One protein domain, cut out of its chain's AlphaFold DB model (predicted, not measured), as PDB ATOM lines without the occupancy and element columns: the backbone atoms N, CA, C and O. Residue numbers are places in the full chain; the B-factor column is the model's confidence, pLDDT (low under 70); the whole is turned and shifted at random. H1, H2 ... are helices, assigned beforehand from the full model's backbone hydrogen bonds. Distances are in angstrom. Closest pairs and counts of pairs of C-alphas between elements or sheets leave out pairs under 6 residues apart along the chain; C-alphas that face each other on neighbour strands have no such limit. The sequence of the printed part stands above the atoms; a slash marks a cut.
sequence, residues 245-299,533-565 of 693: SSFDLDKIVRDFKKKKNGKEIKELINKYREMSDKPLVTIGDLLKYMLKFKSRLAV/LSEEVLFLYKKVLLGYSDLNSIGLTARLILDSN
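This is residues 245 to 299 and 533 to 565 of the 693 residues of the protein "PHD finger protein-like" of Dorcoceras hygrometricum (UniProt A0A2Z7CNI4). The longest helix, H3, runs side by side with H4, and the hairpin of H1 and H2 crosses over this pair; H5 turns away past the end of H4, and residues 560 to 565 stick out. The printed part has 88 residues with five named helices, H1 to H5 in chain order, and no named strand: all helix. It is compact, with a radius of gyration of the C-alphas of 13.2 A, spanning 39 by 33 by 22 A.

H3, residues 283 to 297, is 20.9 A long; H2, residues 262 to 275, 20.4 A. H1, residues 249 to 256, begins at C-alpha 249 (42.982, -7.221, 18.607). H4 is residues 533 to 545. H5, residues 553 to 563, ends at C-alpha 563 (38.969, -22.535, 37.799).

H3 touches residues 533 to 537 of H4 alone, opposite ways at a shallow tilt of 14 degrees; the closest C-alphas, Lys 294 and Leu 533, are 6.9 A apart. H2 and H4 are close but not clearly touching, closest C-alphas Ile 265 and Leu 540, 7.6 A. In the hairpin of H1 and H2 the closest C-alphas, Phe 256 and Gly 262, are 4.7 A apart. H4, with residue 545 alone, only just touches H5, with 3 pairs of C-alphas within 8 A, the closest Leu 545 and Ala 558, 6.7 A. Each helix has every O i to N i+4 pair within hydrogen-bond range.

The farthest C-alphas, Val 299 and Leu 551, are 41.9 A apart. Residues 300 to 532 are cut out, C-alphas 299 and 533 standing 14.8 A apart. Of the links printed whole, none is long. pLDDT is under 70 at residues 293 to 299 and 533 to 534.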
ATOM      1  N   SER A 245      38.232  -8.986  28.308       92.94
ATOM      2  CA  SER A 245      37.319  -8.421  27.305       92.94
ATOM      3  C   SER A 245      37.871  -7.179  26.602       92.94
ATOM      4  O   SER A 245      37.599  -6.968  25.425       92.94
ATOM      5  N   SER A 246      38.687  -6.388  27.303       93.88
ATOM      6  CA  SER A 246      39.294  -5.154  26.792       93.88
ATOM      7  C   SER A 246      40.568  -5.381  25.975       93.88
ATOM      8  O   SER A 246      41.207  -4.421  25.547       93.88
ATOM      9  N   PHE A 247      40.974  -6.638  25.779       92.31
ATOM     10  CA  PHE A 247      42.250  -6.943  25.155       92.31
ATOM     11  C   PHE A 247      42.251  -6.607  23.656       92.31
ATOM     12  O   PHE A 247      41.371  -7.031  22.909       92.31
ATOM     13  N   ASP A 248      43.252  -5.837  23.236       93.81
ATOM     14  CA  ASP A 248      43.367  -5.259  21.896       93.81
ATOM     15  C   ASP A 248      43.646  -6.312  20.806       93.81
ATOM     16  O   ASP A 248      44.571  -7.125  20.914       93.81
ATOM     17  N   LEU A 249      42.863  -6.278  19.724       93.38
ATOM     18  CA  LEU A 249      42.982  -7.221  18.607       93.38
ATOM     19  C   LEU A 249      44.306  -7.057  17.846       93.38
ATOM     20  O   LEU A 249      44.879  -8.053  17.404       93.38
ATOM     21  N   ASP A 250      44.840  -5.839  17.719       93.06
ATOM     22  CA  ASP A 250      46.109  -5.619  17.013       93.06
ATOM     23  C   ASP A 250      47.300  -6.138  17.830       93.06
ATOM     24  O   ASP A 250      48.295  -6.619  17.276       93.06
ATOM     25  N   LYS A 251      47.204  -6.104  19.162       91.75
ATOM     26  CA  LYS A 251      48.131  -6.783  20.067       91.75
ATOM     27  C   LYS A 251      48.040  -8.301  19.924       91.75
ATOM     28  O   LYS A 251      49.092  -8.919  19.786       91.75
ATOM     29  N   ILE A 252      46.841  -8.888  19.836       90.50
ATOM     30  CA  ILE A 252      46.675 -10.328  19.541       90.50
ATOM     31  C   ILE A 252      47.392 -10.690  18.234       90.50
ATOM     32  O   ILE A 252      48.211 -11.609  18.198       90.50
ATOM     33  N   VAL A 253      47.143  -9.944  17.155       91.50
ATOM     34  CA  VAL A 253      47.772 -10.206  15.851       91.50
ATOM     35  C   VAL A 253      49.300 -10.125  15.936       91.50
ATOM     36  O   VAL A 253      49.996 -10.949  15.336       91.50
ATOM     37  N   ARG A 254      49.848  -9.167  16.696       91.69
ATOM     38  CA  ARG A 254      51.299  -9.045  16.917       91.69
ATOM     39  C   ARG A 254      51.865 -10.209  17.725       91.69
ATOM     40  O   ARG A 254      52.860 -10.794  17.295       91.69
ATOM     41  N   ASP A 255      51.228 -10.566  18.837       89.00
ATOM     42  CA  ASP A 255      51.678 -11.623  19.748       89.00
ATOM     43  C   ASP A 255      51.701 -12.998  19.058       89.00
ATOM     44  O   ASP A 255      52.598 -13.812  19.289       89.00
ATOM     45  N   PHE A 256      50.745 -13.253  18.159       89.44
ATOM     46  CA  PHE A 256      50.642 -14.519  17.434       89.44
ATOM     47  C   PHE A 256      51.353 -14.532  16.078       89.44
ATOM     48  O   PHE A 256      51.440 -15.596  15.472       89.44
ATOM     49  N   LYS A 257      51.940 -13.417  15.616       89.06
ATOM     50  CA  LYS A 257      52.546 -13.290  14.273       89.06
ATOM     51  C   LYS A 257      53.549 -14.399  13.924       89.06
ATOM     52  O   LYS A 257      53.620 -14.806  12.770       89.06
ATOM     53  N   LYS A 258      54.340 -14.866  14.900       85.44
ATOM     54  CA  LYS A 258      55.364 -15.917  14.716       85.44
ATOM     55  C   LYS A 258      54.878 -17.331  15.068       85.44
ATOM     56  O   LYS A 258      55.639 -18.283  14.925       85.44
ATOM     57  N   LYS A 259      53.648 -17.484  15.565       85.62
ATOM     58  CA  LYS A 259      53.072 -18.789  15.917       85.62
ATOM     59  C   LYS A 259      52.446 -19.441  14.683       85.62
ATOM     60  O   LYS A 259      52.011 -18.751  13.766       85.62
ATOM     61  N   LYS A 260      52.335 -20.776  14.705       83.81
ATOM     62  CA  LYS A 260      51.806 -21.601  13.599       83.81
ATOM     63  C   LYS A 260      50.477 -21.083  13.024       83.81
ATOM     64  O   LYS A 260      50.318 -21.066  11.814       83.81
ATOM     65  N   ASN A 261      49.576 -20.593  13.880       84.69
ATOM     66  CA  ASN A 261      48.229 -20.156  13.480       84.69
ATOM     67  C   ASN A 261      48.103 -18.621  13.376       84.69
ATOM     68  O   ASN A 261      47.000 -18.089  13.314       84.69
ATOM     69  N   GLY A 262      49.216 -17.876  13.410       85.94
ATOM     70  CA  GLY A 262      49.196 -16.408  13.434       85.94
ATOM     71  C   GLY A 262      48.557 -15.777  12.198       85.94
ATOM     72  O   GLY A 262      47.863 -14.767  12.308       85.94
ATOM     73  N   LYS A 263      48.769 -16.390  11.026       88.44
ATOM     74  CA  LYS A 263      48.180 -15.949   9.756       88.44
ATOM     75  C   LYS A 263      46.655 -16.119   9.763       88.44
ATOM     76  O   LYS A 263      45.951 -15.148   9.514       88.44
ATOM     77  N   GLU A 264      46.176 -17.294  10.165       88.44
ATOM     78  CA  GLU A 264      44.746 -17.626  10.277       88.44
ATOM     79  C   GLU A 264      44.018 -16.714  11.280       88.44
ATOM     80  O   GLU A 264      42.942 -16.201  10.984       88.44
ATOM     81  N   ILE A 265      44.623 -16.439  12.447       90.56
ATOM     82  CA  ILE A 265      44.056 -15.510  13.444       90.56
ATOM     83  C   ILE A 265      43.885 -14.108  12.845       90.56
ATOM     84  O   ILE A 265      42.846 -13.474  13.033       90.56
ATOM     85  N   LYS A 266      44.891 -13.617  12.110       92.00
ATOM     86  CA  LYS A 266      44.837 -12.298  11.469       92.00
ATOM     87  C   LYS A 266      43.756 -12.236  10.387       92.00
ATOM     88  O   LYS A 266      43.021 -11.254  10.330       92.00
ATOM     89  N   GLU A 267      43.669 -13.261   9.543       90.06
ATOM     90  CA  GLU A 267      42.662 -13.357   8.479       90.06
ATOM     91  C   GLU A 267      41.245 -13.379   9.057       90.06
ATOM     92  O   GLU A 267      40.395 -12.612   8.609       90.06
ATOM     93  N   LEU A 268      41.017 -14.156  10.120       89.12
ATOM     94  CA  LEU A 268      39.731 -14.218  10.810       89.12
ATOM     95  C   LEU A 268      39.323 -12.862  11.408       89.12
ATOM     96  O   LEU A 268      38.193 -12.419  11.227       89.12
ATOM     97  N   ILE A 269      40.240 -12.174  12.096       91.06
ATOM     98  CA  ILE A 269      39.961 -10.852  12.682       91.06
ATOM     99  C   ILE A 269      39.612  -9.834  11.588       91.06
ATOM    100  O   ILE A 269      38.652  -9.077  11.737       91.06
ATOM    101  N   ASN A 270      40.364  -9.823  10.485       89.50
ATOM    102  CA  ASN A 270      40.113  -8.912   9.371       89.50
ATOM    103  C   ASN A 270      38.765  -9.193   8.696       89.50
ATOM    104  O   ASN A 270      38.011  -8.249   8.474       89.50
ATOM    105  N   LYS A 271      38.416 -10.472   8.493       87.69
ATOM    106  CA  LYS A 271      37.108 -10.904   7.969       87.69
ATOM    107  C   LYS A 271      35.962 -10.252   8.751       87.69
ATOM    108  O   LYS A 271      35.086  -9.621   8.172       87.69
ATOM    109  N   TYR A 272      35.985 -10.338  10.082       86.06
ATOM    110  CA  TYR A 272      34.931  -9.755  10.922       86.06
ATOM    111  C   TYR A 272      34.992  -8.228  11.043       86.06
ATOM    112  O   TYR A 272      33.945  -7.599  11.196       86.06
ATOM    113  N   ARG A 273      36.178  -7.612  10.946       89.12
ATOM    114  CA  ARG A 273      36.318  -6.147  10.878       89.12
ATOM    115  C   ARG A 273      35.708  -5.571   9.600       89.12
ATOM    116  O   ARG A 273      35.099  -4.513   9.670       89.12
ATOM    117  N   GLU A 274      35.847  -6.264   8.473       86.00
ATOM    118  CA  GLU A 274      35.258  -5.863   7.188       86.00
ATOM    119  C   GLU A 274      33.734  -6.045   7.166       86.00
ATOM    120  O   GLU A 274      33.028  -5.232   6.578       86.00
ATOM    121  N   MET A 275      33.220  -7.078   7.843       80.38
ATOM    122  CA  MET A 275      31.777  -7.347   7.932       80.38
ATOM    123  C   MET A 275      31.034  -6.474   8.955       80.38
ATOM    124  O   MET A 275      29.806  -6.445   8.936       80.38
ATOM    125  N   SER A 276      31.732  -5.821   9.888       81.56
ATOM    126  CA  SER A 276      31.110  -5.071  10.984       81.56
ATOM    127  C   SER A 276      30.976  -3.583  10.660       81.56
ATOM    128  O   SER A 276      31.964  -2.902  10.407       81.56
ATOM    129  N   ASP A 277      29.768  -3.033  10.813       78.88
ATOM    130  CA  ASP A 277      29.521  -1.584  10.705       78.88
ATOM    131  C   ASP A 277      30.191  -0.766  11.822       78.88
ATOM    132  O   ASP A 277      30.326   0.457  11.730       78.88
ATOM    133  N   LYS A 278      30.567  -1.428  12.925       83.75
ATOM    134  CA  LYS A 278      31.246  -0.817  14.073       83.75
ATOM    135  C   LYS A 278      32.709  -1.251  14.116       83.75
ATOM    136  O   LYS A 278      32.988  -2.428  13.880       83.75
ATOM    137  N   PRO A 279      33.640  -0.354  14.490       86.12
ATOM    138  CA  PRO A 279      35.041  -0.722  14.616       86.12
ATOM    139  C   PRO A 279      35.206  -1.785  15.709       86.12
ATOM    140  O   PRO A 279      34.860  -1.551  16.867       86.12
ATOM    141  N   LEU A 280      35.729  -2.953  15.333       91.44
ATOM    142  CA  LEU A 280      36.099  -4.007  16.277       91.44
ATOM    143  C   LEU A 280      37.542  -3.760  16.730       91.44
ATOM    144  O   LEU A 280      38.486  -3.964  15.956       91.44
ATOM    145  N   VAL A 281      37.700  -3.294  17.971       93.75
ATOM    146  CA  VAL A 281      39.003  -2.941  18.561       93.75
ATOM    147  C   VAL A 281      39.481  -4.041  19.503       93.75
ATOM    148  O   VAL A 281      40.644  -4.431  19.453       93.75
ATOM    149  N   THR A 282      38.580  -4.583  20.323       95.44
ATOM    150  CA  THR A 282      38.917  -5.559  21.367       95.44
ATOM    151  C   THR A 282      38.414  -6.969  21.055       95.44
ATOM    152  O   THR A 282      37.511  -7.167  20.237       95.44
ATOM    153  N   ILE A 283      38.975  -7.975  21.734       92.88
ATOM    154  CA  ILE A 283      38.482  -9.358  21.673       92.88
ATOM    155  C   ILE A 283      37.027  -9.456  22.148       92.88
ATOM    156  O   ILE A 283      36.255 -10.230  21.585       92.88
ATOM    157  N   GLY A 284      36.629  -8.629  23.121       91.56
ATOM    158  CA  GLY A 284      35.247  -8.520  23.566       91.56
ATOM    159  C   GLY A 284      34.319  -8.020  22.461       91.56
ATOM    160  O   GLY A 284      33.251  -8.597  22.263       91.56
ATOM    161  N   ASP A 285      34.728  -7.011  21.686       91.94
ATOM    162  CA  ASP A 285      33.941  -6.517  20.546       91.94
ATOM    163  C   ASP A 285      33.751  -7.602  19.481       91.94
ATOM    164  O   ASP A 285      32.627  -7.825  19.024       91.94
ATOM    165  N   LEU A 286      34.829  -8.316  19.137       92.19
ATOM    166  CA  LEU A 286      34.796  -9.413  18.169       92.19
ATOM    167  C   LEU A 286      33.870 -10.545  18.629       92.19
ATOM    168  O   LEU A 286      32.972 -10.943  17.891       92.19
ATOM    169  N   LEU A 287      34.042 -11.039  19.858       88.94
ATOM    170  CA  LEU A 287      33.234 -12.139  20.385       88.94
ATOM    171  C   LEU A 287      31.762 -11.735  20.555       88.94
ATOM    172  O   LEU A 287      30.879 -12.508  20.186       88.94
ATOM    173  N   LYS A 288      31.465 -10.518  21.041       87.56
ATOM    174  CA  LYS A 288      30.085  -9.991  21.079       87.56
ATOM    175  C   LYS A 288      29.473  -9.950  19.685       87.56
ATOM    176  O   LYS A 288      28.305 -10.307  19.538       87.56
ATOM    177  N   TYR A 289      30.233  -9.497  18.686       85.62
ATOM    178  CA  TYR A 289      29.772  -9.453  17.304       85.62
ATOM    179  C   TYR A 289      29.472 -10.863  16.793       85.62
ATOM    180  O   TYR A 289      28.347 -11.109  16.380       85.62
ATOM    181  N   MET A 290      30.405 -11.811  16.924       82.75
ATOM    182  CA  MET A 290      30.225 -13.202  16.483       82.75
ATOM    183  C   MET A 290      29.035 -13.894  17.166       82.75
ATOM    184  O   MET A 290      28.236 -14.553  16.501       82.75
ATOM    185  N   LEU A 291      28.863 -13.716  18.482       75.31
ATOM    186  CA  LEU A 291      27.747 -14.304  19.231       75.31
ATOM    187  C   LEU A 291      26.392 -13.703  18.822       75.31
ATOM    188  O   LEU A 291      25.421 -14.441  18.669       75.31
ATOM    189  N   LYS A 292      26.324 -12.384  18.594       72.56
ATOM    190  CA  LYS A 292      25.109 -11.712  18.095       72.56
ATOM    191  C   LYS A 292      24.832 -12.010  16.623       72.56
ATOM    192  O   LYS A 292      23.680 -12.066  16.213       72.56
ATOM    193  N   PHE A 293      25.873 -12.186  15.820       64.88
ATOM    194  CA  PHE A 293      25.754 -12.542  14.413       64.88
ATOM    195  C   PHE A 293      25.175 -13.952  14.277       64.88
ATOM    196  O   PHE A 293      24.234 -14.168  13.520       64.88
ATOM    197  N   LYS A 294      25.617 -14.879  15.135       54.00
ATOM    198  CA  LYS A 294      25.017 -16.208  15.259       54.00
ATOM    199  C   LYS A 294      23.538 -16.167  15.650       54.00
ATOM    200  O   LYS A 294      22.768 -16.920  15.073       54.00
ATOM    201  N   SER A 295      23.118 -15.291  16.568       45.84
ATOM    202  CA  SER A 295      21.690 -15.149  16.912       45.84
ATOM    203  C   SER A 295      20.856 -14.454  15.830       45.84
ATOM    204  O   SER A 295      19.642 -14.566  15.849       45.84
ATOM    205  N   ARG A 296      21.488 -13.706  14.914       41.47
ATOM    206  CA  ARG A 296      20.819 -13.085  13.758       41.47
ATOM    207  C   ARG A 296      20.662 -14.054  12.588       41.47
ATOM    208  O   ARG A 296      19.685 -13.956  11.861       41.47
ATOM    209  N   LEU A 297      21.625 -14.961  12.411       35.78
ATOM    210  CA  LEU A 297      21.567 -16.027  11.407       35.78
ATOM    211  C   LEU A 297      20.740 -17.231  11.870       35.78
ATOM    212  O   LEU A 297      20.177 -17.937  11.044       35.78
ATOM    213  N   ALA A 298      20.658 -17.465  13.181       34.81
ATOM    214  CA  ALA A 298      19.751 -18.438  13.770       34.81
ATOM    215  C   ALA A 298      18.353 -17.817  13.925       34.81
ATOM    216  O   ALA A 298      17.980 -17.368  15.006       34.81
ATOM    217  N   VAL A 299      17.586 -17.783  12.836       28.33
ATOM    218  CA  VAL A 299      16.116 -17.738  12.913       28.33
ATOM    219  C   VAL A 299      15.633 -19.127  13.396       28.33
ATOM    220  O   VAL A 299      16.332 -20.111  13.142       28.33
ATOM    221  N   LEU A 533      30.738 -20.182  11.903       68.44
ATOM    222  CA  LEU A 533      30.787 -19.410  13.155       68.44
ATOM    223  C   LEU A 533      31.053 -20.268  14.400       68.44
ATOM    224  O   LEU A 533      31.687 -19.804  15.344       68.44
ATOM    225  N   SER A 534      30.554 -21.505  14.442       67.25
ATOM    226  CA  SER A 534      30.790 -22.401  15.581       67.25
ATOM    227  C   SER A 534      32.252 -22.850  15.649       67.25
ATOM    228  O   SER A 534      32.849 -22.803  16.725       67.25
ATOM    229  N   GLU A 535      32.837 -23.229  14.513       78.06
ATOM    230  CA  GLU A 535      34.251 -23.598  14.419       78.06
ATOM    231  C   GLU A 535      35.180 -22.396  14.593       78.06
ATOM    232  O   GLU A 535      36.200 -22.509  15.265       78.06
ATOM    233  N   GLU A 536      34.820 -21.227  14.069       84.88
ATOM    234  CA  GLU A 536      35.607 -19.997  14.200       84.88
ATOM    235  C   GLU A 536      35.645 -19.495  15.657       84.88
ATOM    236  O   GLU A 536      36.706 -19.111  16.156       84.88
ATOM    237  N   VAL A 537      34.523 -19.563  16.391       84.38
ATOM    238  CA  VAL A 537      34.508 -19.274  17.840       84.38
ATOM    239  C   VAL A 537      35.334 -20.311  18.605       84.38
ATOM    240  O   VAL A 537      36.101 -19.949  19.498       84.38
ATOM    241  N   LEU A 538      35.231 -21.595  18.244       83.00
ATOM    242  CA  LEU A 538      36.048 -22.657  18.837       83.00
ATOM    243  C   LEU A 538      37.547 -22.457  18.561       83.00
ATOM    244  O   LEU A 538      38.386 -22.720  19.429       83.00
ATOM    245  N   PHE A 539      37.891 -21.979  17.369       88.00
ATOM    246  CA  PHE A 539      39.252 -21.659  16.976       88.00
ATOM    247  C   PHE A 539      39.810 -20.515  17.824       88.00
ATOM    248  O   PHE A 539      40.873 -20.678  18.426       88.00
ATOM    249  N   LEU A 540      39.075 -19.404  17.965       89.19
ATOM    250  CA  LEU A 540      39.471 -18.294  18.841       89.19
ATOM    251  C   LEU A 540      39.609 -18.740  20.302       89.19
ATOM    252  O   LEU A 540      40.590 -18.392  20.960       89.19
ATOM    253  N   TYR A 541      38.686 -19.567  20.792       88.94
ATOM    254  CA  TYR A 541      38.758 -20.142  22.134       88.94
ATOM    255  C   TYR A 541      40.076 -20.897  22.355       88.94
ATOM    256  O   TYR A 541      40.866 -20.549  23.232       88.94
ATOM    257  N   LYS A 542      40.356 -21.903  21.517       89.56
ATOM    258  CA  LYS A 542      41.525 -22.779  21.678       89.56
ATOM    259  C   LYS A 542      42.845 -22.083  21.362       89.56
ATOM    260  O   LYS A 542      43.857 -22.398  21.977       89.56
ATOM    261  N   LYS A 543      42.876 -21.221  20.342       89.81
ATOM    262  CA  LYS A 543      44.128 -20.673  19.800       89.81
ATOM    263  C   LYS A 543      44.466 -19.287  20.316       89.81
ATOM    264  O   LYS A 543      45.645 -18.957  20.298       89.81
ATOM    265  N   VAL A 544      43.485 -18.505  20.766       89.44
ATOM    266  CA  VAL A 544      43.714 -17.161  21.313       89.44
ATOM    267  C   VAL A 544      43.541 -17.174  22.826       89.44
ATOM    268  O   VAL A 544      44.529 -16.980  23.526       89.44
ATOM    269  N   LEU A 545      42.341 -17.476  23.341       89.19
ATOM    270  CA  LEU A 545      42.070 -17.399  24.787       89.19
ATOM    271  C   LEU A 545      42.899 -18.410  25.594       89.19
ATOM    272  O   LEU A 545      43.463 -18.047  26.620       89.19
ATOM    273  N   LEU A 546      43.042 -19.640  25.089       89.75
ATOM    274  CA  LEU A 546      43.909 -20.677  25.677       89.75
ATOM    275  C   LEU A 546      45.310 -20.738  25.043       89.75
ATOM    276  O   LEU A 546      46.103 -21.619  25.360       89.75
ATOM    277  N   GLY A 547      45.618 -19.845  24.096       85.25
ATOM    278  CA  GLY A 547      46.872 -19.880  23.334       85.25
ATOM    279  C   GLY A 547      48.025 -19.086  23.950       85.25
ATOM    280  O   GLY A 547      49.157 -19.146  23.442       85.25
ATOM    281  N   TYR A 548      47.748 -18.304  24.993       86.06
ATOM    282  CA  TYR A 548      48.754 -17.634  25.817       86.06
ATOM    283  C   TYR A 548      49.338 -18.614  26.838       86.06
ATOM    284  O   TYR A 548      48.650 -19.520  27.288       86.06
ATOM    285  N   SER A 549      50.620 -18.457  27.181       79.81
ATOM    286  CA  SER A 549      51.247 -19.295  28.205       79.81
ATOM    287  C   SER A 549      50.683 -18.987  29.590       79.81
ATOM    288  O   SER A 549      50.313 -17.849  29.873       79.81
ATOM    289  N   ASP A 550      50.738 -19.967  30.487       72.50
ATOM    290  CA  ASP A 550      50.308 -19.831  31.886       72.50
ATOM    291  C   ASP A 550      51.137 -18.824  32.704       72.50
ATOM    292  O   ASP A 550      50.779 -18.495  33.827       72.50
ATOM    293  N   LEU A 551      52.243 -18.320  32.150       72.12
ATOM    294  CA  LEU A 551      53.058 -17.250  32.737       72.12
ATOM    295  C   LEU A 551      52.651 -15.853  32.233       72.12
ATOM    296  O   LEU A 551      53.148 -14.842  32.721       72.12
ATOM    297  N   ASN A 552      51.783 -15.779  31.222       85.81
ATOM    298  CA  ASN A 552      51.266 -14.530  30.677       85.81
ATOM    299  C   ASN A 552      50.029 -14.086  31.469       85.81
ATOM    300  O   ASN A 552      49.194 -14.914  31.826       85.81
ATOM    301  N   SER A 553      49.855 -12.777  31.674       84.62
ATOM    302  CA  SER A 553      48.692 -12.223  32.385       84.62
ATOM    303  C   SER A 553      47.346 -12.646  31.786       84.62
ATOM    304  O   SER A 553      46.383 -12.830  32.526       84.62
ATOM    305  N   ILE A 554      47.270 -12.858  30.470       86.44
ATOM    306  CA  ILE A 554      46.065 -13.328  29.773       86.44
ATOM    307  C   ILE A 554      45.817 -14.811  30.053       86.44
ATOM    308  O   ILE A 554      44.681 -15.187  30.319       86.44
ATOM    309  N   GLY A 555      46.870 -15.636  30.038       86.12
ATOM    310  CA  GLY A 555      46.778 -17.061  30.372       86.12
ATOM    311  C   GLY A 555      46.370 -17.271  31.831       86.12
ATOM    312  O   GLY A 555      45.434 -18.014  32.107       86.12
ATOM    313  N   LEU A 556      46.981 -16.518  32.753       86.25
ATOM    314  CA  LEU A 556      46.599 -16.487  34.169       86.25
ATOM    315  C   LEU A 556      45.140 -16.055  34.358       86.25
ATOM    316  O   LEU A 556      44.405 -16.698  35.098       86.25
ATOM    317  N   THR A 557      44.704 -15.010  33.650       86.75
ATOM    318  CA  THR A 557      43.315 -14.528  33.681       86.75
ATOM    319  C   THR A 557      42.333 -15.578  33.164       86.75
ATOM    320  O   THR A 557      41.300 -15.818  33.784       86.75
ATOM    321  N   ALA A 558      42.643 -16.220  32.034       87.75
ATOM    322  CA  ALA A 558      41.798 -17.259  31.459       87.75
ATOM    323  C   ALA A 558      41.687 -18.466  32.399       87.75
ATOM    324  O   ALA A 558      40.581 -18.952  32.625       87.75
ATOM    325  N   ARG A 559      42.805 -18.904  32.994       86.38
ATOM    326  CA  ARG A 559      42.828 -20.000  33.970       86.38
ATOM    327  C   ARG A 559      42.036 -19.658  35.228       86.38
ATOM    328  O   ARG A 559      41.172 -20.432  35.613       86.38
ATOM    329  N   LEU A 560      42.227 -18.459  35.775       84.88
ATOM    330  CA  LEU A 560      41.468 -17.969  36.927       84.88
ATOM    331  C   LEU A 560      39.946 -18.008  36.676       84.88
ATOM    332  O   LEU A 560      39.188 -18.440  37.542       84.88
ATOM    333  N   ILE A 561      39.490 -17.604  35.482       84.56
ATOM    334  CA  ILE A 561      38.068 -17.670  35.095       84.56
ATOM    335  C   ILE A 561      37.585 -19.120  34.928       84.56
ATOM    336  O   ILE A 561      36.436 -19.412  35.247       84.56
ATOM    337  N   LEU A 562      38.419 -20.025  34.409       84.06
ATOM    338  CA  LEU A 562      38.053 -21.435  34.220       84.06
ATOM    339  C   LEU A 562      37.964 -22.197  35.547       84.06
ATOM    340  O   LEU A 562      37.017 -22.964  35.741       84.06
ATOM    341  N   ASP A 563      38.897 -21.931  36.462       80.25
ATOM    342  CA  ASP A 563      38.969 -22.535  37.799       80.25
ATOM    343  C   ASP A 563      37.836 -22.045  38.722       80.25
ATOM    344  O   ASP A 563      37.437 -22.736  39.670       80.25
ATOM    345  N   SER A 564      37.277 -20.873  38.409       78.06
ATOM    346  CA  SER A 564      36.167 -20.246  39.125       78.06
ATOM    347  C   SER A 564      34.828 -20.616  38.496       78.06
ATOM    348  O   SER A 564      34.448 -20.131  37.430       78.06
ATOM    349  N   ASN A 565      34.068 -21.466  39.176       78.25
ATOM    350  CA  ASN A 565      32.786 -21.960  38.675       78.25
ATOM    351  C   ASN A 565      31.678 -22.021  39.723       78.25
ATOM    352  O   ASN A 565      30.574 -22.474  39.424       78.25
TER     353      ASN A 565